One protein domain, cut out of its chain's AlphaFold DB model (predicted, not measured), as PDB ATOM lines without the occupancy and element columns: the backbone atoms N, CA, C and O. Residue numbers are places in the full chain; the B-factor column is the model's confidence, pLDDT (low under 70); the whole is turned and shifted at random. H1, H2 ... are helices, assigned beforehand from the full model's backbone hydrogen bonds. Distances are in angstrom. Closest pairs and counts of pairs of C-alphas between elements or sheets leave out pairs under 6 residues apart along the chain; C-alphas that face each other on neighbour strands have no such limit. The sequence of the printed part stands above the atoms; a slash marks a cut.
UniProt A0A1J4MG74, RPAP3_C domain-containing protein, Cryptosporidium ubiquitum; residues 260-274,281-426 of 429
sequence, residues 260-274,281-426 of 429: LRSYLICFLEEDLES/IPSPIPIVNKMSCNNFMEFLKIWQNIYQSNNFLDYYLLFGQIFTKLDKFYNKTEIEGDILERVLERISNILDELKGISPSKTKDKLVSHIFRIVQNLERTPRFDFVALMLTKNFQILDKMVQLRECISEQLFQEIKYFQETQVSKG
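What this domain is: This is residues 260 to 274 and 281 to 426 of the 429 residues of the protein "RPAP3_C domain-containing protein" of Cryptosporidium ubiquitum (UniProt A0A1J4MG74). Two long helices, H5 and H6, run side by side in opposite ways through the middle, with H4 along H6 on one side and H8 and H9 covering the other side of the pair. H3 crosses H5 and H1 crosses near the first residues of H6, H1 and H3 being side by side, while H2 and H7 sit at the margins. The printed part has 161 residues with nine named helices, H1 to H9 in chain order, and no named strand: all helix. It is compact, with a radius of gyration of the C-alphas of 15.6 A, and spans 39 by 38 by 27 A.

Where its parts are: Find C-alpha 337 at (17.331, 30.882, 0.320); from there H5, residues 337 to 355, runs 27.8 A to C-alpha 355 at (10.045, 9.056, 15.970). H6, residues 361 to 378, is 26.1 A long. H4 is residues 322 to 330, H8 396 to 402 and H7 384 to 390. H9, residues 409 to 424, runs 22.4 A and ends at (24.248, 32.342, 23.500). H3 is residues 310 to 319, H1 260 to 269, and H2, residues 296 to 308, is 18.2 A long.

How they stand to each other: Start at H5: it is close to H6 but not clearly touching, the closest C-alphas being Ile 347 and Ile 370 at 7.4 A, at a shallow tilt of 20 degrees, opposite ways. With residues 344 to 352 alone H5 touches H8, C-alphas 348 and 396 being closest at 5.7 A. H8 touches residues 412 to 419 of H9 at a steep tilt of 45 degrees, C-alphas 401 and 412 being closest at 6.7 A. H6 touches H4 with residues 373 to 377 alone, at a shallow tilt of 5 degrees; the closest C-alphas, 323 and 373, are 6.6 A apart. H3 touches residues 343 to 347 of H5, only just about perpendicular at 72 degrees, with C-alphas 314 and 346 closest at 7.4 A. H1 touches H3 at a shallow tilt of 14 degrees, C-alphas 260 and 314 being closest at 6.9 A. H2 touches H3 only at the corner, as H7 does H6. Not every O i to N i+4 pair is within hydrogen-bond range in H5, 14 of 15, and H4, 2 of 5, where O i to N i+3 gives 3 of 6; in the other helices every pair is.

The domain as a whole: The farthest C-alphas, Pro 286 and Ser 424, are 44.4 A apart. Residues 275 to 280 are not printed, and C-alphas 274 and 281 stand 15.8 A apart across that cut. Of the links printed whole, none is long. Mean pLDDT of the printed part is 72.1; 66 residues are under 70, among them 281 to 302 and 319 to 337.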
ATOM      1  N   LEU A 260       9.823   7.515   1.787       75.38
ATOM      2  CA  LEU A 260      10.744   7.996   2.807       75.38
ATOM      3  C   LEU A 260      10.989   6.923   3.871       75.38
ATOM      4  O   LEU A 260      12.133   6.621   4.193       75.38
ATOM      5  N   ARG A 261       9.928   6.269   4.354       75.19
ATOM      6  CA  ARG A 261      10.050   5.152   5.295       75.19
ATOM      7  C   ARG A 261      10.819   3.973   4.695       75.19
ATOM      8  O   ARG A 261      11.615   3.370   5.406       75.19
ATOM      9  N   SER A 262      10.631   3.663   3.411       72.81
ATOM     10  CA  SER A 262      11.415   2.626   2.723       72.81
ATOM     11  C   SER A 262      12.904   2.969   2.670       72.81
ATOM     12  O   SER A 262      13.729   2.128   3.006       72.81
ATOM     13  N   TYR A 263      13.261   4.208   2.335       72.44
ATOM     14  CA  TYR A 263      14.654   4.651   2.349       72.44
ATOM     15  C   TYR A 263      15.270   4.696   3.737       72.44
ATOM     16  O   TYR A 263      16.426   4.308   3.892       72.44
ATOM     17  N   LEU A 264      14.507   5.114   4.745       72.00
ATOM     18  CA  LEU A 264      14.958   5.066   6.127       72.00
ATOM     19  C   LEU A 264      15.219   3.628   6.559       72.00
ATOM     20  O   LEU A 264      16.271   3.363   7.118       72.00
ATOM     21  N   ILE A 265      14.322   2.687   6.256       72.25
ATOM     22  CA  ILE A 265      14.542   1.267   6.559       72.25
ATOM     23  C   ILE A 265      15.817   0.768   5.870       72.25
ATOM     24  O   ILE A 265      16.685   0.234   6.552       72.25
ATOM     25  N   CYS A 266      15.999   1.030   4.572       71.12
ATOM     26  CA  CYS A 266      17.204   0.586   3.872       71.12
ATOM     27  C   CYS A 266      18.491   1.233   4.418       71.12
ATOM     28  O   CYS A 266      19.492   0.543   4.585       71.12
ATOM     29  N   PHE A 267      18.478   2.529   4.753       70.88
ATOM     30  CA  PHE A 267      19.614   3.195   5.407       70.88
ATOM     31  C   PHE A 267      19.908   2.590   6.786       70.88
ATOM     32  O   PHE A 267      21.064   2.458   7.178       70.88
ATOM     33  N   LEU A 268      18.861   2.231   7.533       68.19
ATOM     34  CA  LEU A 268      18.978   1.683   8.881       68.19
ATOM     35  C   LEU A 268      19.403   0.201   8.899       68.19
ATOM     36  O   LEU A 268      19.906  -0.270   9.924       68.19
ATOM     37  N   GLU A 269      19.195  -0.525   7.802       69.94
ATOM     38  CA  GLU A 269      19.566  -1.935   7.626       69.94
ATOM     39  C   GLU A 269      20.978  -2.122   7.038       69.94
ATOM     40  O   GLU A 269      21.598  -3.158   7.279       69.94
ATOM     41  N   GLU A 270      21.524  -1.140   6.307       62.53
ATOM     42  CA  GLU A 270      22.898  -1.204   5.793       62.53
ATOM     43  C   GLU A 270      23.940  -0.894   6.882       62.53
ATOM     44  O   GLU A 270      23.970   0.180   7.487       62.53
ATOM     45  N   ASP A 271      24.858  -1.837   7.116       53.69
ATOM     46  CA  ASP A 271      25.925  -1.661   8.098       53.69
ATOM     47  C   ASP A 271      27.028  -0.732   7.550       53.69
ATOM     48  O   ASP A 271      27.900  -1.120   6.770       53.69
ATOM     49  N   LEU A 272      26.961   0.540   7.952       52.88
ATOM     50  CA  LEU A 272      27.802   1.658   7.485       52.88
ATOM     51  C   LEU A 272      29.322   1.515   7.727       52.88
ATOM     52  O   LEU A 272      30.086   2.381   7.301       52.88
ATOM     53  N   GLU A 273      29.795   0.469   8.411       46.62
ATOM     54  CA  GLU A 273      31.201   0.353   8.840       46.62
ATOM     55  C   GLU A 273      32.203   0.173   7.685       46.62
ATOM     56  O   GLU A 273      33.394   0.417   7.858       46.62
ATOM     57  N   SER A 274      31.743  -0.183   6.481       47.25
ATOM     58  CA  SER A 274      32.628  -0.406   5.327       47.25
ATOM     59  C   SER A 274      32.916   0.842   4.478       47.25
ATOM     60  O   SER A 274      33.707   0.762   3.538       47.25
ATOM     61  N   ILE A 281      20.622  -0.267  -3.361       55.00
ATOM     62  CA  ILE A 281      19.675   0.815  -3.653       55.00
ATOM     63  C   ILE A 281      20.149   1.527  -4.920       55.00
ATOM     64  O   ILE A 281      21.086   2.336  -4.858       55.00
ATOM     65  N   PRO A 282      19.553   1.239  -6.093       55.88
ATOM     66  CA  PRO A 282      19.894   1.965  -7.301       55.88
ATOM     67  C   PRO A 282      19.631   3.446  -7.050       55.88
ATOM     68  O   PRO A 282      18.538   3.825  -6.626       55.88
ATOM     69  N   SER A 283      20.645   4.278  -7.306       57.19
ATOM     70  CA  SER A 283      20.423   5.717  -7.345       57.19
ATOM     71  C   SER A 283      19.244   5.968  -8.276       57.19
ATOM     72  O   SER A 283      19.269   5.472  -9.412       57.19
ATOM     73  N   PRO A 284      18.239   6.746  -7.846       55.75
ATOM     74  CA  PRO A 284      17.130   7.110  -8.716       55.75
ATOM     75  C   PRO A 284      17.625   7.891  -9.955       55.75
ATOM     76  O   PRO A 284      16.884   8.044 -10.920       55.75
ATOM     77  N   ILE A 285      18.907   8.299  -9.981       57.44
ATOM     78  CA  ILE A 285      19.623   8.771 -11.170       57.44
ATOM     79  C   ILE A 285      20.988   8.046 -11.299       57.44
ATOM     80  O   ILE A 285      21.942   8.382 -10.587       57.44
ATOM     81  N   PRO A 286      21.168   7.104 -12.245       56.69
ATOM     82  CA  PRO A 286      22.438   6.392 -12.458       56.69
ATOM     83  C   PRO A 286      23.636   7.300 -12.785       56.69
ATOM     84  O   PRO A 286      24.786   6.934 -12.543       56.69
ATOM     85  N   ILE A 287      23.367   8.485 -13.343       49.09
ATOM     86  CA  ILE A 287      24.370   9.490 -13.729       49.09
ATOM     87  C   ILE A 287      25.084  10.081 -12.506       49.09
ATOM     88  O   ILE A 287      26.266  10.408 -12.568       49.09
ATOM     89  N   VAL A 288      24.404  10.159 -11.370       48.94
ATOM     90  CA  VAL A 288      24.880  10.888 -10.189       48.94
ATOM     91  C   VAL A 288      26.026  10.169  -9.501       48.94
ATOM     92  O   VAL A 288      27.000  10.801  -9.110       48.94
ATOM     93  N   ASN A 289      25.970   8.838  -9.452       50.75
ATOM     94  CA  ASN A 289      27.066   8.025  -8.926       50.75
ATOM     95  C   ASN A 289      28.339   8.130  -9.789       50.75
ATOM     96  O   ASN A 289      29.404   7.697  -9.358       50.75
ATOM     97  N   LYS A 290      28.238   8.698 -11.000       52.16
ATOM     98  CA  LYS A 290      29.358   8.949 -11.918       52.16
ATOM     99  C   LYS A 290      29.799  10.415 -11.957       52.16
ATOM    100  O   LYS A 290      30.859  10.698 -12.505       52.16
ATOM    101  N   MET A 291      29.019  11.340 -11.394       52.38
ATOM    102  CA  MET A 291      29.365  12.759 -11.346       52.38
ATOM    103  C   MET A 291      30.194  13.040 -10.095       52.38
ATOM    104  O   MET A 291      29.731  12.911  -8.964       52.38
ATOM    105  N   SER A 292      31.440  13.455 -10.287       54.72
ATOM    106  CA  SER A 292      32.355  13.770  -9.190       54.72
ATOM    107  C   SER A 292      31.989  15.058  -8.431       54.72
ATOM    108  O   SER A 292      32.545  15.281  -7.349       54.72
ATOM    109  N   CYS A 293      31.011  15.835  -8.932       57.91
ATOM    110  CA  CYS A 293      30.650  17.182  -8.472       57.91
ATOM    111  C   CYS A 293      31.901  18.059  -8.385       57.91
ATOM    112  O   CYS A 293      32.212  18.612  -7.331       57.91
ATOM    113  N   ASN A 294      32.675  18.112  -9.472       60.12
ATOM    114  CA  ASN A 294      33.958  18.818  -9.466       60.12
ATOM    115  C   ASN A 294      33.807  20.315  -9.764       60.12
ATOM    116  O   ASN A 294      34.722  21.084  -9.478       60.12
ATOM    117  N   ASN A 295      32.671  20.739 -10.324       64.50
ATOM    118  CA  ASN A 295      32.393  22.136 -10.641       64.50
ATOM    119  C   ASN A 295      30.942  22.528 -10.306       64.50
ATOM    120  O   ASN A 295      30.067  21.679 -10.130       64.50
ATOM    121  N   PHE A 296      30.705  23.838 -10.216       59.53
ATOM    122  CA  PHE A 296      29.425  24.413  -9.802       59.53
ATOM    123  C   PHE A 296      28.280  24.098 -10.774       59.53
ATOM    124  O   PHE A 296      27.156  23.852 -10.353       59.53
ATOM    125  N   MET A 297      28.563  24.019 -12.077       62.09
ATOM    126  CA  MET A 297      27.547  23.725 -13.092       62.09
ATOM    127  C   MET A 297      27.040  22.281 -13.017       62.09
ATOM    128  O   MET A 297      25.852  22.032 -13.213       62.09
ATOM    129  N   GLU A 298      27.916  21.316 -12.729       66.12
ATOM    130  CA  GLU A 298      27.515  19.939 -12.422       66.12
ATOM    131  C   GLU A 298      26.658  19.884 -11.161       66.12
ATOM    132  O   GLU A 298      25.638  19.194 -11.150       66.12
ATOM    133  N   PHE A 299      27.037  20.649 -10.132       69.44
ATOM    134  CA  PHE A 299      26.241  20.773  -8.919       69.44
ATOM    135  C   PHE A 299      24.844  21.329  -9.216       69.44
ATOM    136  O   PHE A 299      23.873  20.691  -8.830       69.44
ATOM    137  N   LEU A 300      24.712  22.434  -9.958       64.88
ATOM    138  CA  LEU A 300      23.405  23.007 -10.302       64.88
ATOM    139  C   LEU A 300      22.532  22.051 -11.125       64.88
ATOM    140  O   LEU A 300      21.329  21.973 -10.898       64.88
ATOM    141  N   LYS A 301      23.118  21.278 -12.046       67.69
ATOM    142  CA  LYS A 301      22.380  20.252 -12.807       67.69
ATOM    143  C   LYS A 301      21.857  19.141 -11.904       67.69
ATOM    144  O   LYS A 301      20.728  18.687 -12.069       67.69
ATOM    145  N   ILE A 302      22.678  18.686 -10.961       67.56
ATOM    146  CA  ILE A 302      22.252  17.720  -9.949       67.56
ATOM    147  C   ILE A 302      21.155  18.348  -9.090       67.56
ATOM    148  O   ILE A 302      20.098  17.752  -8.912       67.56
ATOM    149  N   TRP A 303      21.371  19.580  -8.642       72.00
ATOM    150  CA  TRP A 303      20.467  20.320  -7.786       72.00
ATOM    151  C   TRP A 303      19.094  20.539  -8.421       72.00
ATOM    152  O   TRP A 303      18.089  20.297  -7.770       72.00
ATOM    153  N   GLN A 304      19.021  20.902  -9.700       68.69
ATOM    154  CA  GLN A 304      17.751  21.082 -10.406       68.69
ATOM    155  C   GLN A 304      16.920  19.788 -10.425       68.69
ATOM    156  O   GLN A 304      15.704  19.828 -10.253       68.69
ATOM    157  N   ASN A 305      17.579  18.632 -10.556       65.56
ATOM    158  CA  ASN A 305      16.915  17.331 -10.462       65.56
ATOM    159  C   ASN A 305      16.514  16.987  -9.016       65.56
ATOM    160  O   ASN A 305      15.433  16.447  -8.792       65.56
ATOM    161  N   ILE A 306      17.360  17.321  -8.034       68.12
ATOM    162  CA  ILE A 306      17.076  17.143  -6.600       68.12
ATOM    163  C   ILE A 306      15.866  17.968  -6.177       68.12
ATOM    164  O   ILE A 306      14.952  17.455  -5.538       68.12
ATOM    165  N   TYR A 307      15.865  19.243  -6.550       67.06
ATOM    166  CA  TYR A 307      14.830  20.194  -6.199       67.06
ATOM    167  C   TYR A 307      13.483  19.750  -6.761       67.06
ATOM    168  O   TYR A 307      12.474  19.883  -6.096       67.06
ATOM    169  N   GLN A 308      13.412  19.149  -7.943       72.62
ATOM    170  CA  GLN A 308      12.116  18.786  -8.518       72.62
ATOM    171  C   GLN A 308      11.446  17.563  -7.868       72.62
ATOM    172  O   GLN A 308      10.254  17.352  -8.099       72.62
ATOM    173  N   SER A 309      12.133  16.766  -7.036       77.56
ATOM    174  CA  SER A 309      11.486  15.626  -6.372       77.56
ATOM    175  C   SER A 309      12.061  15.279  -4.996       77.56
ATOM    176  O   SER A 309      13.257  15.049  -4.818       77.56
ATOM    177  N   ASN A 310      11.156  15.150  -4.020       77.62
ATOM    178  CA  ASN A 310      11.484  14.795  -2.636       77.62
ATOM    179  C   ASN A 310      12.200  13.442  -2.538       77.62
ATOM    180  O   ASN A 310      13.075  13.276  -1.695       77.62
ATOM    181  N   ASN A 311      11.895  12.513  -3.448       73.69
ATOM    182  CA  ASN A 311      12.545  11.206  -3.526       73.69
ATOM    183  C   ASN A 311      14.039  11.333  -3.841       73.69
ATOM    184  O   ASN A 311      14.850  10.573  -3.315       73.69
ATOM    185  N   PHE A 312      14.420  12.291  -4.691       72.88
ATOM    186  CA  PHE A 312      15.830  12.562  -4.943       72.88
ATOM    187  C   PHE A 312      16.452  13.172  -3.696       72.88
ATOM    188  O   PHE A 312      17.435  12.638  -3.197       72.88
ATOM    189  N   LEU A 313      15.848  14.230  -3.154       75.31
ATOM    190  CA  LEU A 313      16.361  14.914  -1.968       75.31
ATOM    191  C   LEU A 313      16.596  13.959  -0.785       75.31
ATOM    192  O   LEU A 313      17.666  14.014  -0.184       75.31
ATOM    193  N   ASP A 314      15.680  13.022  -0.528       77.81
ATOM    194  CA  ASP A 314      15.858  11.964   0.477       77.81
ATOM    195  C   ASP A 314      17.065  11.086   0.189       77.81
ATOM    196  O   ASP A 314      17.891  10.847   1.068       77.81
ATOM    197  N   TYR A 315      17.185  10.616  -1.054       75.69
ATOM    198  CA  TYR A 315      18.301   9.776  -1.454       75.69
ATOM    199  C   TYR A 315      19.640  10.489  -1.232       75.69
ATOM    200  O   TYR A 315      20.590   9.889  -0.736       75.69
ATOM    201  N   TYR A 316      19.726  11.782  -1.545       72.19
ATOM    202  CA  TYR A 316      20.954  12.548  -1.341       72.19
ATOM    203  C   TYR A 316      21.238  12.873   0.116       72.19
ATOM    204  O   TYR A 316      22.406  12.855   0.501       72.19
ATOM    205  N   LEU A 317      20.208  13.167   0.910       74.12
ATOM    206  CA  LEU A 317      20.357  13.416   2.342       74.12
ATOM    207  C   LEU A 317      20.787  12.156   3.097       74.12
ATOM    208  O   LEU A 317      21.541  12.260   4.058       74.12
ATOM    209  N   LEU A 318      20.323  10.981   2.665       71.19
ATOM    210  CA  LEU A 318      20.606   9.711   3.333       71.19
ATOM    211  C   LEU A 318      21.867   9.030   2.789       71.19
ATOM    212  O   LEU A 318      22.689   8.555   3.559       71.19
ATOM    213  N   PHE A 319      22.058   8.995   1.473       67.19
ATOM    214  CA  PHE A 319      23.098   8.175   0.835       67.19
ATOM    215  C   PHE A 319      24.169   9.003   0.109       67.19
ATOM    216  O   PHE A 319      25.220   8.487  -0.279       67.19
ATOM    217  N   GLY A 320      23.947  10.306  -0.083       62.84
ATOM    218  CA  GLY A 320      24.856  11.176  -0.818       62.84
ATOM    219  C   GLY A 320      25.988  11.736   0.047       62.84
ATOM    220  O   GLY A 320      25.765  12.505   0.973       62.84
ATOM    221  N   GLN A 321      27.248  11.524  -0.355       60.81
ATOM    222  CA  GLN A 321      28.379  12.328   0.161       60.81
ATOM    223  C   GLN A 321      28.301  13.811  -0.253       60.81
ATOM    224  O   GLN A 321      29.125  14.628   0.167       60.81
ATOM    225  N   ILE A 322      27.335  14.147  -1.106       56.19
ATOM    226  CA  ILE A 322      27.176  15.438  -1.762       56.19
ATOM    227  C   ILE A 322      26.968  16.563  -0.761       56.19
ATOM    228  O   ILE A 322      27.593  17.594  -0.954       56.19
ATOM    229  N   PHE A 323      26.251  16.360   0.348       56.91
ATOM    230  CA  PHE A 323      26.102  17.395   1.382       56.91
ATOM    231  C   PHE A 323      27.411  17.721   2.119       56.91
ATOM    232  O   PHE A 323      27.689  18.879   2.414       56.91
ATOM    233  N   THR A 324      28.291  16.736   2.306       55.78
ATOM    234  CA  THR A 324      29.666  16.967   2.790       55.78
ATOM    235  C   THR A 324      30.555  17.686   1.768       55.78
ATOM    236  O   THR A 324      31.466  18.406   2.156       55.78
ATOM    237  N   LYS A 325      30.328  17.494   0.460       57.22
ATOM    238  CA  LYS A 325      31.067  18.198  -0.611       57.22
ATOM    239  C   LYS A 325      30.499  19.584  -0.916       57.22
ATOM    240  O   LYS A 325      31.224  20.453  -1.387       57.22
ATOM    241  N   LEU A 326      29.218  19.768  -0.639       55.12
ATOM    242  CA  LEU A 326      28.439  20.979  -0.827       55.12
ATOM    243  C   LEU A 326      29.009  22.156  -0.039       55.12
ATOM    244  O   LEU A 326      28.959  23.269  -0.538       55.12
ATOM    245  N   ASP A 327      29.640  21.912   1.110       51.66
ATOM    246  CA  ASP A 327      30.395  22.915   1.880       51.66
ATOM    247  C   ASP A 327      31.410  23.693   1.002       51.66
ATOM    248  O   ASP A 327      31.584  24.905   1.120       51.66
ATOM    249  N   LYS A 328      32.008  23.035  -0.006       58.25
ATOM    250  CA  LYS A 328      32.914  23.693  -0.970       58.25
ATOM    251  C   LYS A 328      32.204  24.618  -1.964       58.25
ATOM    252  O   LYS A 328      32.851  25.510  -2.514       58.25
ATOM    253  N   PHE A 329      30.921  24.384  -2.230       54.12
ATOM    254  CA  PHE A 329      30.107  25.159  -3.168       54.12
ATOM    255  C   PHE A 329      29.287  26.241  -2.458       54.12
ATOM    256  O   PHE A 329      29.236  27.363  -2.957       54.12
ATOM    257  N   TYR A 330      28.750  25.956  -1.264       56.59
ATOM    258  CA  TYR A 330      28.038  26.915  -0.410       56.59
ATOM    259  C   TYR A 330      28.864  28.178  -0.156       56.59
ATOM    260  O   TYR A 330      28.346  29.282  -0.267       56.59
ATOM    261  N   ASN A 331      30.171  28.026   0.073       54.25
ATOM    262  CA  ASN A 331      31.080  29.154   0.289       54.25
ATOM    263  C   ASN A 331      31.376  29.992  -0.970       54.25
ATOM    264  O   ASN A 331      32.019  31.030  -0.858       54.25
ATOM    265  N   LYS A 332      30.971  29.546  -2.169       53.62
ATOM    266  CA  LYS A 332      31.327  30.194  -3.443       53.62
ATOM    267  C   LYS A 332      30.160  30.790  -4.222       53.62
ATOM    268  O   LYS A 332      30.427  31.569  -5.126       53.62
ATOM    269  N   THR A 333      28.926  30.345  -3.995       50.75
ATOM    270  CA  THR A 333      27.891  30.436  -5.045       50.75
ATOM    271  C   THR A 333      26.535  30.962  -4.596       50.75
ATOM    272  O   THR A 333      25.558  30.662  -5.263       50.75
ATOM    273  N   GLU A 334      26.475  31.732  -3.502       54.31
ATOM    274  CA  GLU A 334      25.251  32.435  -3.059       54.31
ATOM    275  C   GLU A 334      23.971  31.629  -3.305       54.31
ATOM    276  O   GLU A 334      23.091  32.011  -4.067       54.31
ATOM    277  N   ILE A 335      23.906  30.442  -2.703       60.19
ATOM    278  CA  ILE A 335      22.747  29.572  -2.878       60.19
ATOM    279  C   ILE A 335      21.483  30.329  -2.442       60.19
ATOM    280  O   ILE A 335      21.454  30.909  -1.351       60.19
ATOM    281  N   GLU A 336      20.469  30.316  -3.314       63.66
ATOM    282  CA  GLU A 336      19.152  30.921  -3.088       63.66
ATOM    283  C   GLU A 336      18.537  30.387  -1.781       63.66
ATOM    284  O   GLU A 336      18.620  29.190  -1.492       63.66
ATOM    285  N   GLY A 337      17.916  31.258  -0.977       67.81
ATOM    286  CA  GLY A 337      17.331  30.882   0.320       67.81
ATOM    287  C   GLY A 337      16.352  29.705   0.225       67.81
ATOM    288  O   GLY A 337      16.414  28.778   1.034       67.81
ATOM    289  N   ASP A 338      15.551  29.674  -0.839       70.25
ATOM    290  CA  ASP A 338      14.531  28.660  -1.133       70.25
ATOM    291  C   ASP A 338      15.096  27.231  -1.213       70.25
ATOM    292  O   ASP A 338      14.446  26.249  -0.840       70.25
ATOM    293  N   ILE A 339      16.333  27.096  -1.698       72.56
ATOM    294  CA  ILE A 339      17.036  25.815  -1.794       72.56
ATOM    295  C   ILE A 339      17.291  25.262  -0.398       72.56
ATOM    296  O   ILE A 339      17.043  24.081  -0.129       72.56
ATOM    297  N   LEU A 340      17.791  26.120   0.487       72.81
ATOM    298  CA  LEU A 340      18.100  25.724   1.844       72.81
ATOM    299  C   LEU A 340      16.824  25.445   2.630       72.81
ATOM    300  O   LEU A 340      16.760  24.415   3.296       72.81
ATOM    301  N   GLU A 341      15.807  26.300   2.528       77.06
ATOM    302  CA  GLU A 341      14.520  26.079   3.196       77.06
ATOM    303  C   GLU A 341      13.960  24.695   2.879       77.06
ATOM    304  O   GLU A 341      13.583  23.954   3.786       77.06
ATOM    305  N   ARG A 342      14.025  24.282   1.612       80.81
ATOM    306  CA  ARG A 342      13.569  22.958   1.187       80.81
ATOM    307  C   ARG A 342      14.400  21.809   1.762       80.81
ATOM    308  O   ARG A 342      13.862  20.753   2.098       80.81
ATOM    309  N   VAL A 343      15.716  21.987   1.884       80.44
ATOM    310  CA  VAL A 343      16.608  21.003   2.526       80.44
ATOM    311  C   VAL A 343      16.252  20.857   4.001       80.44
ATOM    312  O   VAL A 343      16.119  19.735   4.492       80.44
ATOM    313  N   LEU A 344      16.065  21.978   4.697       82.75
ATOM    314  CA  LEU A 344      15.711  22.012   6.114       82.75
ATOM    315  C   LEU A 344      14.321  21.425   6.362       82.75
ATOM    316  O   LEU A 344      14.156  20.620   7.279       82.75
ATOM    317  N   GLU A 345      13.347  21.737   5.506       84.81
ATOM    318  CA  GLU A 345      12.015  21.130   5.516       84.81
ATOM    319  C   GLU A 345      12.118  19.607   5.411       84.81
ATOM    320  O   GLU A 345      11.494  18.864   6.175       84.81
ATOM    321  N   ARG A 346      12.954  19.115   4.491       86.19
ATOM    322  CA  ARG A 346      13.104  17.676   4.294       86.19
ATOM    323  C   ARG A 346      13.814  16.988   5.451       86.19
ATOM    324  O   ARG A 346      13.349  15.936   5.884       86.19
ATOM    325  N   ILE A 347      14.863  17.594   6.004       85.38
ATOM    326  CA  ILE A 347      15.512  17.115   7.232       85.38
ATOM    327  C   ILE A 347      14.497  17.037   8.378       85.38
ATOM    328  O   ILE A 347      14.436  16.035   9.089       85.38
ATOM    329  N   SER A 348      13.672  18.071   8.535       87.25
ATOM    330  CA  SER A 348      12.643  18.137   9.569       87.25
ATOM    331  C   SER A 348      11.628  16.990   9.438       87.25
ATOM    332  O   SER A 348      11.333  16.311  10.423       87.25
ATOM    333  N   ASN A 349      11.181  16.703   8.210       87.38
ATOM    334  CA  ASN A 349      10.294  15.578   7.901       87.38
ATOM    335  C   ASN A 349      10.946  14.209   8.181       87.38
ATOM    336  O   ASN A 349      10.303  13.319   8.736       87.38
ATOM    337  N   ILE A 350      12.231  14.042   7.844       86.19
ATOM    338  CA  ILE A 350      12.999  12.822   8.151       86.19
ATOM    339  C   ILE A 350      13.047  12.575   9.665       86.19
ATOM    340  O   ILE A 350      12.831  11.449  10.119       86.19
ATOM    341  N   LEU A 351      13.305  13.618  10.458       87.19
ATOM    342  CA  LEU A 351      13.367  13.510  11.918       87.19
ATOM    343  C   LEU A 351      12.014  13.140  12.541       87.19
ATOM    344  O   LEU A 351      11.984  12.376  13.507       87.19
ATOM    345  N   ASP A 352      10.902  13.631  11.993       88.06
ATOM    346  CA  ASP A 352       9.570  13.252  12.472       88.06
ATOM    347  C   ASP A 352       9.233  11.790  12.160       88.06
ATOM    348  O   ASP A 352       8.760  11.075  13.044       88.06
ATOM    349  N   GLU A 353       9.553  11.302  10.958       87.12
ATOM    350  CA  GLU A 353       9.376   9.884  10.609       87.12
ATOM    351  C   GLU A 353      10.226   8.960  11.497       87.12
ATOM    352  O   GLU A 353       9.796   7.865  11.872       87.12
ATOM    353  N   LEU A 354      11.412   9.412  11.926       84.44
ATOM    354  CA  LEU A 354      12.269   8.641  12.829       84.44
ATOM    355  C   LEU A 354      11.656   8.410  14.212       84.44
ATOM    356  O   LEU A 354      12.002   7.407  14.849       84.44
ATOM    357  N   LYS A 355      10.738   9.261  14.684       85.06
ATOM    358  CA  LYS A 355      10.045   9.056  15.970       85.06
ATOM    359  C   LYS A 355       9.203   7.777  15.966       85.06
ATOM    360  O   LYS A 355       9.088   7.126  16.998       85.06
ATOM    361  N   GLY A 356       8.664   7.389  14.807       79.88
ATOM    362  CA  GLY A 356       7.805   6.208  14.649       79.88
ATOM    363  C   GLY A 356       8.543   4.877  14.454       79.88
ATOM    364  O   GLY A 356       7.909   3.822  14.430       79.88
ATOM    365  N   ILE A 357       9.867   4.898  14.289       79.19
ATOM    366  CA  ILE A 357      10.687   3.694  14.079       79.19
ATOM    367  C   ILE A 357      11.160   3.159  15.447       79.19
ATOM    368  O   ILE A 357      11.295   3.926  16.394       79.19
ATOM    369  N   SER A 358      11.411   1.861  15.627       77.75
ATOM    370  CA  SER A 358      11.928   1.334  16.906       77.75
ATOM    371  C   SER A 358      13.381   1.780  17.165       77.75
ATOM    372  O   SER A 358      14.136   1.912  16.200       77.75
ATOM    373  N   PRO A 359      13.813   1.996  18.425       73.00
ATOM    374  CA  PRO A 359      15.192   2.371  18.739       73.00
ATOM    375  C   PRO A 359      16.191   1.363  18.155       73.00
ATOM    376  O   PRO A 359      16.044   0.156  18.343       73.00
ATOM    377  N   SER A 360      17.208   1.847  17.444       77.12
ATOM    378  CA  SER A 360      18.289   1.018  16.910       77.12
ATOM    379  C   SER A 360      19.595   1.806  16.911       77.12
ATOM    380  O   SER A 360      19.580   3.033  16.800       77.12
ATOM    381  N   LYS A 361      20.738   1.113  16.982       74.56
ATOM    382  CA  LYS A 361      22.061   1.740  16.793       74.56
ATOM    383  C   LYS A 361      22.155   2.520  15.477       74.56
ATOM    384  O   LYS A 361      22.943   3.451  15.373       74.56
ATOM    385  N   THR A 362      21.358   2.168  14.474       73.94
ATOM    386  CA  THR A 362      21.387   2.847  13.181       73.94
ATOM    387  C   THR A 362      20.661   4.195  13.195       73.94
ATOM    388  O   THR A 362      21.035   5.081  12.429       73.94
ATOM    389  N   LYS A 363      19.702   4.415  14.112       81.94
ATOM    390  CA  LYS A 363      19.118   5.752  14.320       81.94
ATOM    391  C   LYS A 363      20.154   6.754  14.813       81.94
ATOM    392  O   LYS A 363      20.189   7.870  14.311       81.94
ATOM    393  N   ASP A 364      21.013   6.337  15.741       82.38
ATOM    394  CA  ASP A 364      22.131   7.147  16.232       82.38
ATOM    395  C   ASP A 364      23.062   7.565  15.081       82.38
ATOM    396  O   ASP A 364      23.364   8.748  14.931       82.38
ATOM    397  N   LYS A 365      23.405   6.632  14.179       81.31
ATOM    398  CA  LYS A 365      24.204   6.930  12.974       81.31
ATOM    399  C   LYS A 365      23.520   7.957  12.060       81.31
ATOM    400  O   LYS A 365      24.187   8.867  11.569       81.31
ATOM    401  N   LEU A 366      22.208   7.840  11.839       82.38
ATOM    402  CA  LEU A 366      21.469   8.782  10.994       82.38
ATOM    403  C   LEU A 366      21.369  10.173  11.628       82.38
ATOM    404  O   LEU A 366      21.645  11.170  10.964       82.38
ATOM    405  N   VAL A 367      21.021  10.256  12.914       86.00
ATOM    406  CA  VAL A 367      20.960  11.541  13.625       86.00
ATOM    407  C   VAL A 367      22.342  12.190  13.659       86.00
ATOM    408  O   VAL A 367      22.448  13.383  13.388       86.00
ATOM    409  N   SER A 368      23.409  11.413  13.870       85.75
ATOM    410  CA  SER A 368      24.794  11.891  13.775       85.75
ATOM    411  C   SER A 368      25.121  12.435  12.377       85.75
ATOM    412  O   SER A 368      25.717  13.505  12.247       85.75
ATOM    413  N   HIS A 369      24.680  11.751  11.315       82.94
ATOM    414  CA  HIS A 369      24.872  12.209   9.938       82.94
ATOM    415  C   HIS A 369      24.174  13.548   9.671       82.94
ATOM    416  O   HIS A 369      24.812  14.480   9.179       82.94
ATOM    417  N   ILE A 370      22.892  13.662  10.032       84.56
ATOM    418  CA  ILE A 370      22.115  14.898   9.868       84.56
ATOM    419  C   ILE A 370      22.725  16.020  10.716       84.56
ATOM    420  O   ILE A 370      22.891  17.137  10.231       84.56
ATOM    421  N   PHE A 371      23.127  15.726  11.954       86.62
ATOM    422  CA  PHE A 371      23.771  16.701  12.827       86.62
ATOM    423  C   PHE A 371      25.076  17.234  12.224       86.62
ATOM    424  O   PHE A 371      25.317  18.438  12.240       86.62
ATOM    425  N   ARG A 372      25.873  16.378  11.574       83.44
ATOM    426  CA  ARG A 372      27.072  16.812  10.846       83.44
ATOM    427  C   ARG A 372      26.747  17.727   9.660       83.44
ATOM    428  O   ARG A 372      27.506  18.655   9.395       83.44
ATOM    429  N   ILE A 373      25.641  17.490   8.944       79.00
ATOM    430  CA  ILE A 373      25.172  18.404   7.884       79.00
ATOM    431  C   ILE A 373      24.853  19.776   8.492       79.00
ATOM    432  O   ILE A 373      25.349  20.783   7.995       79.00
ATOM    433  N   VAL A 374      24.108  19.808   9.600       79.50
ATOM    434  CA  VAL A 374      23.756  21.040  10.330       79.50
ATOM    435  C   VAL A 374      25.005  21.797  10.801       79.50
ATOM    436  O   VAL A 374      25.119  22.998  10.570       79.50
ATOM    437  N   GLN A 375      25.981  21.103  11.393       79.88
ATOM    438  CA  GLN A 375      27.250  21.707  11.820       79.88
ATOM    439  C   GLN A 375      28.052  22.292  10.652       79.88
ATOM    440  O   GLN A 375      28.692  23.330  10.799       79.88
ATOM    441  N   ASN A 376      28.040  21.639   9.488       74.81
ATOM    442  CA  ASN A 376      28.722  22.166   8.307       74.81
ATOM    443  C   ASN A 376      28.016  23.414   7.765       74.81
ATOM    444  O   ASN A 376      28.690  24.371   7.400       74.81
ATOM    445  N   LEU A 377      26.680  23.439   7.769       71.25
ATOM    446  CA  LEU A 377      25.914  24.623   7.375       71.25
ATOM    447  C   LEU A 377      26.196  25.818   8.298       71.25
ATOM    448  O   LEU A 377      26.310  26.938   7.814       71.25
ATOM    449  N   GLU A 378      26.403  25.595   9.599       73.31
ATOM    450  CA  GLU A 378      26.780  26.657  10.550       73.31
ATOM    451  C   GLU A 378      28.117  27.334  10.211       73.31
ATOM    452  O   GLU A 378      28.311  28.514  10.492       73.31
ATOM    453  N   ARG A 379      29.055  26.601   9.601       71.69
ATOM    454  CA  ARG A 379      30.375  27.135   9.229       71.69
ATOM    455  C   ARG A 379      30.337  28.021   7.989       71.69
ATOM    456  O   ARG A 379      31.348  28.646   7.668       71.69
ATOM    457  N   THR A 380      29.205  28.069   7.291       66.62
ATOM    458  CA  THR A 380      29.051  28.933   6.125       66.62
ATOM    459  C   THR A 380      28.896  30.395   6.576       66.62
ATOM    460  O   THR A 380      28.221  30.670   7.568       66.62
ATOM    461  N   PRO A 381      29.522  31.364   5.887       58.69
ATOM    462  CA  PRO A 381      29.650  32.748   6.355       58.69
ATOM    463  C   PRO A 381      28.341  33.559   6.378       58.69
ATOM    464  O   PRO A 381      28.382  34.753   6.668       58.69
ATOM    465  N   ARG A 382      27.178  32.957   6.093       62.12
ATOM    466  CA  ARG A 382      25.885  33.656   6.119       62.12
ATOM    467  C   ARG A 382      25.143  33.343   7.421       62.12
ATOM    468  O   ARG A 382      24.680  32.228   7.655       62.12
ATOM    469  N   PHE A 383      25.028  34.370   8.256       49.94
ATOM    470  CA  PHE A 383      24.399  34.346   9.579       49.94
ATOM    471  C   PHE A 383      22.904  33.951   9.541       49.94
ATOM    472  O   PHE A 383      22.409  33.313  10.472       49.94
ATOM    473  N   ASP A 384      22.212  34.229   8.432       59.03
ATOM    474  CA  ASP A 384      20.776  33.953   8.242       59.03
ATOM    475  C   ASP A 384      20.439  32.451   8.229       59.03
ATOM    476  O   ASP A 384      19.323  32.045   8.555       59.03
ATOM    477  N   PHE A 385      21.415  31.595   7.916       61.28
ATOM    478  CA  PHE A 385      21.213  30.151   7.809       61.28
ATOM    479  C   PHE A 385      21.044  29.457   9.157       61.28
ATOM    480  O   PHE A 385      20.207  28.564   9.301       61.28
ATOM    481  N   VAL A 386      21.810  29.875  10.163       56.78
ATOM    482  CA  VAL A 386      21.691  29.325  11.518       56.78
ATOM    483  C   VAL A 386      20.377  29.783  12.147       56.78
ATOM    484  O   VAL A 386      19.706  28.991  12.804       56.78
ATOM    485  N   ALA A 387      19.962  31.024  11.868       58.47
ATOM    486  CA  ALA A 387      18.650  31.524  12.255       58.47
ATOM    487  C   ALA A 387      17.524  30.698  11.610       58.47
ATOM    488  O   ALA A 387      16.649  30.237  12.336       58.47
ATOM    489  N   LEU A 388      17.579  30.420  10.299       61.72
ATOM    490  CA  LEU A 388      16.602  29.578   9.592       61.72
ATOM    491  C   LEU A 388      16.489  28.172  10.193       61.72
ATOM    492  O   LEU A 388      15.380  27.753  10.518       61.72
ATOM    493  N   MET A 389      17.604  27.474  10.438       60.03
ATOM    494  CA  MET A 389      17.605  26.130  11.053       60.03
ATOM    495  C   MET A 389      16.956  26.077  12.442       60.03
ATOM    496  O   MET A 389      16.427  25.037  12.847       60.03
ATOM    497  N   LEU A 390      17.024  27.195  13.164       58.47
ATOM    498  CA  LEU A 390      16.535  27.356  14.529       58.47
ATOM    499  C   LEU A 390      15.177  28.044  14.607       58.47
ATOM    500  O   LEU A 390      14.577  28.064  15.676       58.47
ATOM    501  N   THR A 391      14.660  28.573  13.497       65.38
ATOM    502  CA  THR A 391      13.323  29.158  13.496       65.38
ATOM    503  C   THR A 391      12.276  28.120  13.899       65.38
ATOM    504  O   THR A 391      12.373  26.925  13.590       65.38
ATOM    505  N   LYS A 392      11.200  28.619  14.520       59.56
ATOM    506  CA  LYS A 392      10.016  27.840  14.921       59.56
ATOM    507  C   LYS A 392       9.430  26.961  13.812       59.56
ATOM    508  O   LYS A 392       8.691  26.034  14.124       59.56
ATOM    509  N   ASN A 393       9.731  27.254  12.548       62.84
ATOM    510  CA  ASN A 393       9.193  26.533  11.404       62.84
ATOM    511  C   ASN A 393       9.822  25.143  11.233       62.84
ATOM    512  O   ASN A 393       9.114  24.211  10.865       62.84
ATOM    513  N   PHE A 394      11.116  24.971  11.536       70.50
ATOM    514  CA  PHE A 394      11.806  23.697  11.289       70.50
ATOM    515  C   PHE A 394      12.121  22.906  12.560       70.50
ATOM    516  O   PHE A 394      12.029  21.676  12.526       70.50
ATOM    517  N   GLN A 395      12.470  23.584  13.666       82.94
ATOM    518  CA  GLN A 395      12.750  22.977  14.982       82.94
ATOM    519  C   GLN A 395      13.728  21.786  14.926       82.94
ATOM    520  O   GLN A 395      13.558  20.794  15.633       82.94
ATOM    521  N   ILE A 396      14.744  21.839  14.058       85.19
ATOM    522  CA  ILE A 396      15.583  20.666  13.757       85.19
ATOM    523  C   ILE A 396      16.322  20.171  15.005       85.19
ATOM    524  O   ILE A 396      16.277  18.976  15.301       85.19
ATOM    525  N   LEU A 397      16.951  21.074  15.770       84.44
ATOM    526  CA  LEU A 397      17.665  20.695  16.994       84.44
ATOM    527  C   LEU A 397      16.718  20.142  18.063       84.44
ATOM    528  O   LEU A 397      17.015  19.107  18.652       84.44
ATOM    529  N   ASP A 398      15.550  20.754  18.258       87.44
ATOM    530  CA  ASP A 398      14.551  20.256  19.210       87.44
ATOM    531  C   ASP A 398      14.044  18.867  18.824       87.44
ATOM    532  O   ASP A 398      13.927  17.985  19.677       87.44
ATOM    533  N   LYS A 399      13.792  18.632  17.532       90.06
ATOM    534  CA  LYS A 399      13.407  17.312  17.023       90.06
ATOM    535  C   LYS A 399      14.506  16.277  17.258       90.06
ATOM    536  O   LYS A 399      14.186  15.151  17.626       90.06
ATOM    537  N   MET A 400      15.783  16.641  17.116       88.69
ATOM    538  CA  MET A 400      16.901  15.751  17.456       88.69
ATOM    539  C   MET A 400      16.993  15.476  18.963       88.69
ATOM    540  O   MET A 400      17.162  14.328  19.365       88.69
ATOM    541  N   VAL A 401      16.825  16.495  19.813       88.75
ATOM    542  CA  VAL A 401      16.816  16.353  21.282       88.75
ATOM    543  C   VAL A 401      15.659  15.463  21.746       88.75
ATOM    544  O   VAL A 401      15.830  14.651  22.656       88.75
ATOM    545  N   GLN A 402      14.497  15.544  21.092       90.44
ATOM    546  CA  GLN A 402      13.353  14.657  21.341       90.44
ATOM    547  C   GLN A 402      13.653  13.182  21.021       90.44
ATOM    548  O   GLN A 402      12.990  12.299  21.560       90.44
ATOM    549  N   LEU A 403      14.673  12.890  20.204       87.81
ATOM    550  CA  LEU A 403      15.134  11.529  19.908       87.81
ATOM    551  C   LEU A 403      16.134  10.990  20.949       87.81
ATOM    552  O   LEU A 403      16.800   9.995  20.672       87.81
ATOM    553  N   ARG A 404      16.226  11.590  22.149       89.81
ATOM    554  CA  ARG A 404      17.150  11.200  23.237       89.81
ATOM    555  C   ARG A 404      17.223   9.693  23.487       89.81
ATOM    556  O   ARG A 404      18.306   9.157  23.664       89.81
ATOM    557  N   GLU A 405      16.085   9.004  23.500       86.19
ATOM    558  CA  GLU A 405      16.027   7.557  23.774       86.19
ATOM    559  C   GLU A 405      16.614   6.695  22.641       86.19
ATOM    560  O   GLU A 405      16.833   5.497  22.810       86.19
ATOM    561  N   CYS A 406      16.845   7.289  21.469       82.75
ATOM    562  CA  CYS A 406      17.304   6.621  20.255       82.75
ATOM    563  C   CYS A 406      18.752   6.955  19.875       82.75
ATOM    564  O   CYS A 406      19.242   6.400  18.890       82.75
ATOM    565  N   ILE A 407      19.412   7.856  20.605       88.31
ATOM    566  CA  ILE A 407      20.775   8.309  20.318       88.31
ATOM    567  C   ILE A 407      21.693   8.075  21.517       88.31
ATOM    568  O   ILE A 407      21.246   7.938  22.655       88.31
ATOM    569  N   SER A 408      22.991   7.992  21.258       90.06
ATOM    570  CA  SER A 408      24.012   7.857  22.286       90.06
ATOM    571  C   SER A 408      24.035   9.089  23.191       90.06
ATOM    572  O   SER A 408      23.816  10.217  22.746       90.06
ATOM    573  N   GLU A 409      24.346   8.886  24.475       91.75
ATOM    574  CA  GLU A 409      24.455   9.997  25.428       91.75
ATOM    575  C   GLU A 409      25.513  11.012  24.972       91.75
ATOM    576  O   GLU A 409      25.314  12.211  25.119       91.75
ATOM    577  N   GLN A 410      26.600  10.556  24.337       93.62
ATOM    578  CA  GLN A 410      27.607  11.445  23.760       93.62
ATOM    579  C   GLN A 410      27.008  12.369  22.688       93.62
ATOM    580  O   GLN A 410      27.130  13.587  22.807       93.62
ATOM    581  N   LEU A 411      26.328  11.812  21.678       90.38
ATOM    582  CA  LEU A 411      25.719  12.605  20.606       90.38
ATOM    583  C   LEU A 411      24.656  13.567  21.152       90.38
ATOM    584  O   LEU A 411      24.581  14.718  20.730       90.38
ATOM    585  N   PHE A 412      23.864  13.122  22.129       92.19
ATOM    586  CA  PHE A 412      22.883  13.971  22.800       92.19
ATOM    587  C   PHE A 412      23.525  15.193  23.473       92.19
ATOM    588  O   PHE A 412      23.024  16.310  23.325       92.19
ATOM    589  N   GLN A 413      24.642  15.002  24.183       93.00
ATOM    590  CA  GLN A 413      25.369  16.105  24.817       93.00
ATOM    591  C   GLN A 413      25.993  17.051  23.782       93.00
ATOM    592  O   GLN A 413      25.949  18.264  23.973       93.00
ATOM    593  N   GLU A 414      26.502  16.532  22.660       91.75
ATOM    594  CA  GLU A 414      27.019  17.357  21.557       91.75
ATOM    595  C   GLU A 414      25.923  18.238  20.933       91.75
ATOM    596  O   GLU A 414      26.140  19.432  20.714       91.75
ATOM    597  N   ILE A 415      24.728  17.679  20.704       88.88
ATOM    598  CA  ILE A 415      23.571  18.418  20.172       88.88
ATOM    599  C   ILE A 415      23.124  19.506  21.152       88.88
ATOM    600  O   ILE A 415      22.899  20.643  20.737       88.88
ATOM    601  N   LYS A 416      23.033  19.193  22.450       89.75
ATOM    602  CA  LYS A 416      22.679  20.177  23.483       89.75
ATOM    603  C   LYS A 416      23.689  21.309  23.585       89.75
ATOM    604  O   LYS A 416      23.299  22.470  23.580       89.75
ATOM    605  N   TYR A 417      24.976  20.980  23.638       90.88
ATOM    606  CA  TYR A 417      26.036  21.981  23.688       90.88
ATOM    607  C   TYR A 417      25.989  22.904  22.463       90.88
ATOM    608  O   TYR A 417      26.114  24.125  22.580       90.88
ATOM    609  N   PHE A 418      25.751  22.332  21.280       87.00
ATOM    610  CA  PHE A 418      25.555  23.103  20.060       87.00
ATOM    611  C   PHE A 418      24.333  24.024  20.162       87.00
ATOM    612  O   PHE A 418      24.450  25.213  19.880       87.00
ATOM    613  N   GLN A 419      23.190  23.507  20.624       85.25
ATOM    614  CA  GLN A 419      21.961  24.275  20.844       85.25
ATOM    615  C   GLN A 419      22.193  25.459  21.797       85.25
ATOM    616  O   GLN A 419      21.879  26.597  21.454       85.25
ATOM    617  N   GLU A 420      22.806  25.221  22.957       86.19
ATOM    618  CA  GLU A 420      23.137  26.251  23.952       86.19
ATOM    619  C   GLU A 420      24.087  27.316  23.385       86.19
ATOM    620  O   GLU A 420      23.898  28.515  23.611       86.19
ATOM    621  N   THR A 421      25.069  26.893  22.583       85.69
ATOM    622  CA  THR A 421      25.985  27.804  21.887       85.69
ATOM    623  C   THR A 421      25.221  28.741  20.951       85.69
ATOM    624  O   THR A 421      25.495  29.942  20.948       85.69
ATOM    625  N   GLN A 422      24.231  28.247  20.202       81.81
ATOM    626  CA  GLN A 422      23.435  29.103  19.314       81.81
ATOM    627  C   GLN A 422      22.516  30.065  20.082       81.81
ATOM    628  O   GLN A 422      22.427  31.237  19.710       81.81
ATOM    629  N   VAL A 423      21.917  29.630  21.200       81.00
ATOM    630  CA  VAL A 423      21.158  30.530  22.094       81.00
ATOM    631  C   VAL A 423      22.054  31.656  22.613       81.00
ATOM    632  O   VAL A 423      21.654  32.820  22.615       81.00
ATOM    633  N   SER A 424      23.294  31.340  23.001       80.06
ATOM    634  CA  SER A 424      24.248  32.342  23.500       80.06
ATOM    635  C   SER A 424      24.644  33.388  22.447       80.06
ATOM    636  O   SER A 424      24.985  34.515  22.803       80.06
ATOM    637  N   LYS A 425      24.532  33.050  21.153       78.88
ATOM    638  CA  LYS A 425      24.728  33.974  20.022       78.88
ATOM    639  C   LYS A 425      23.503  34.862  19.749       78.88
ATOM    640  O   LYS A 425      23.519  35.640  18.800       78.88
ATOM    641  N   GLY A 426      22.455  34.768  20.572       73.25
ATOM    642  CA  GLY A 426      21.236  35.572  20.461       73.25
ATOM    643  C   GLY A 426      20.184  34.996  19.513       73.25
ATOM    644  O   GLY A 426      19.211  35.684  19.206       73.25
TER     645      GLY A 426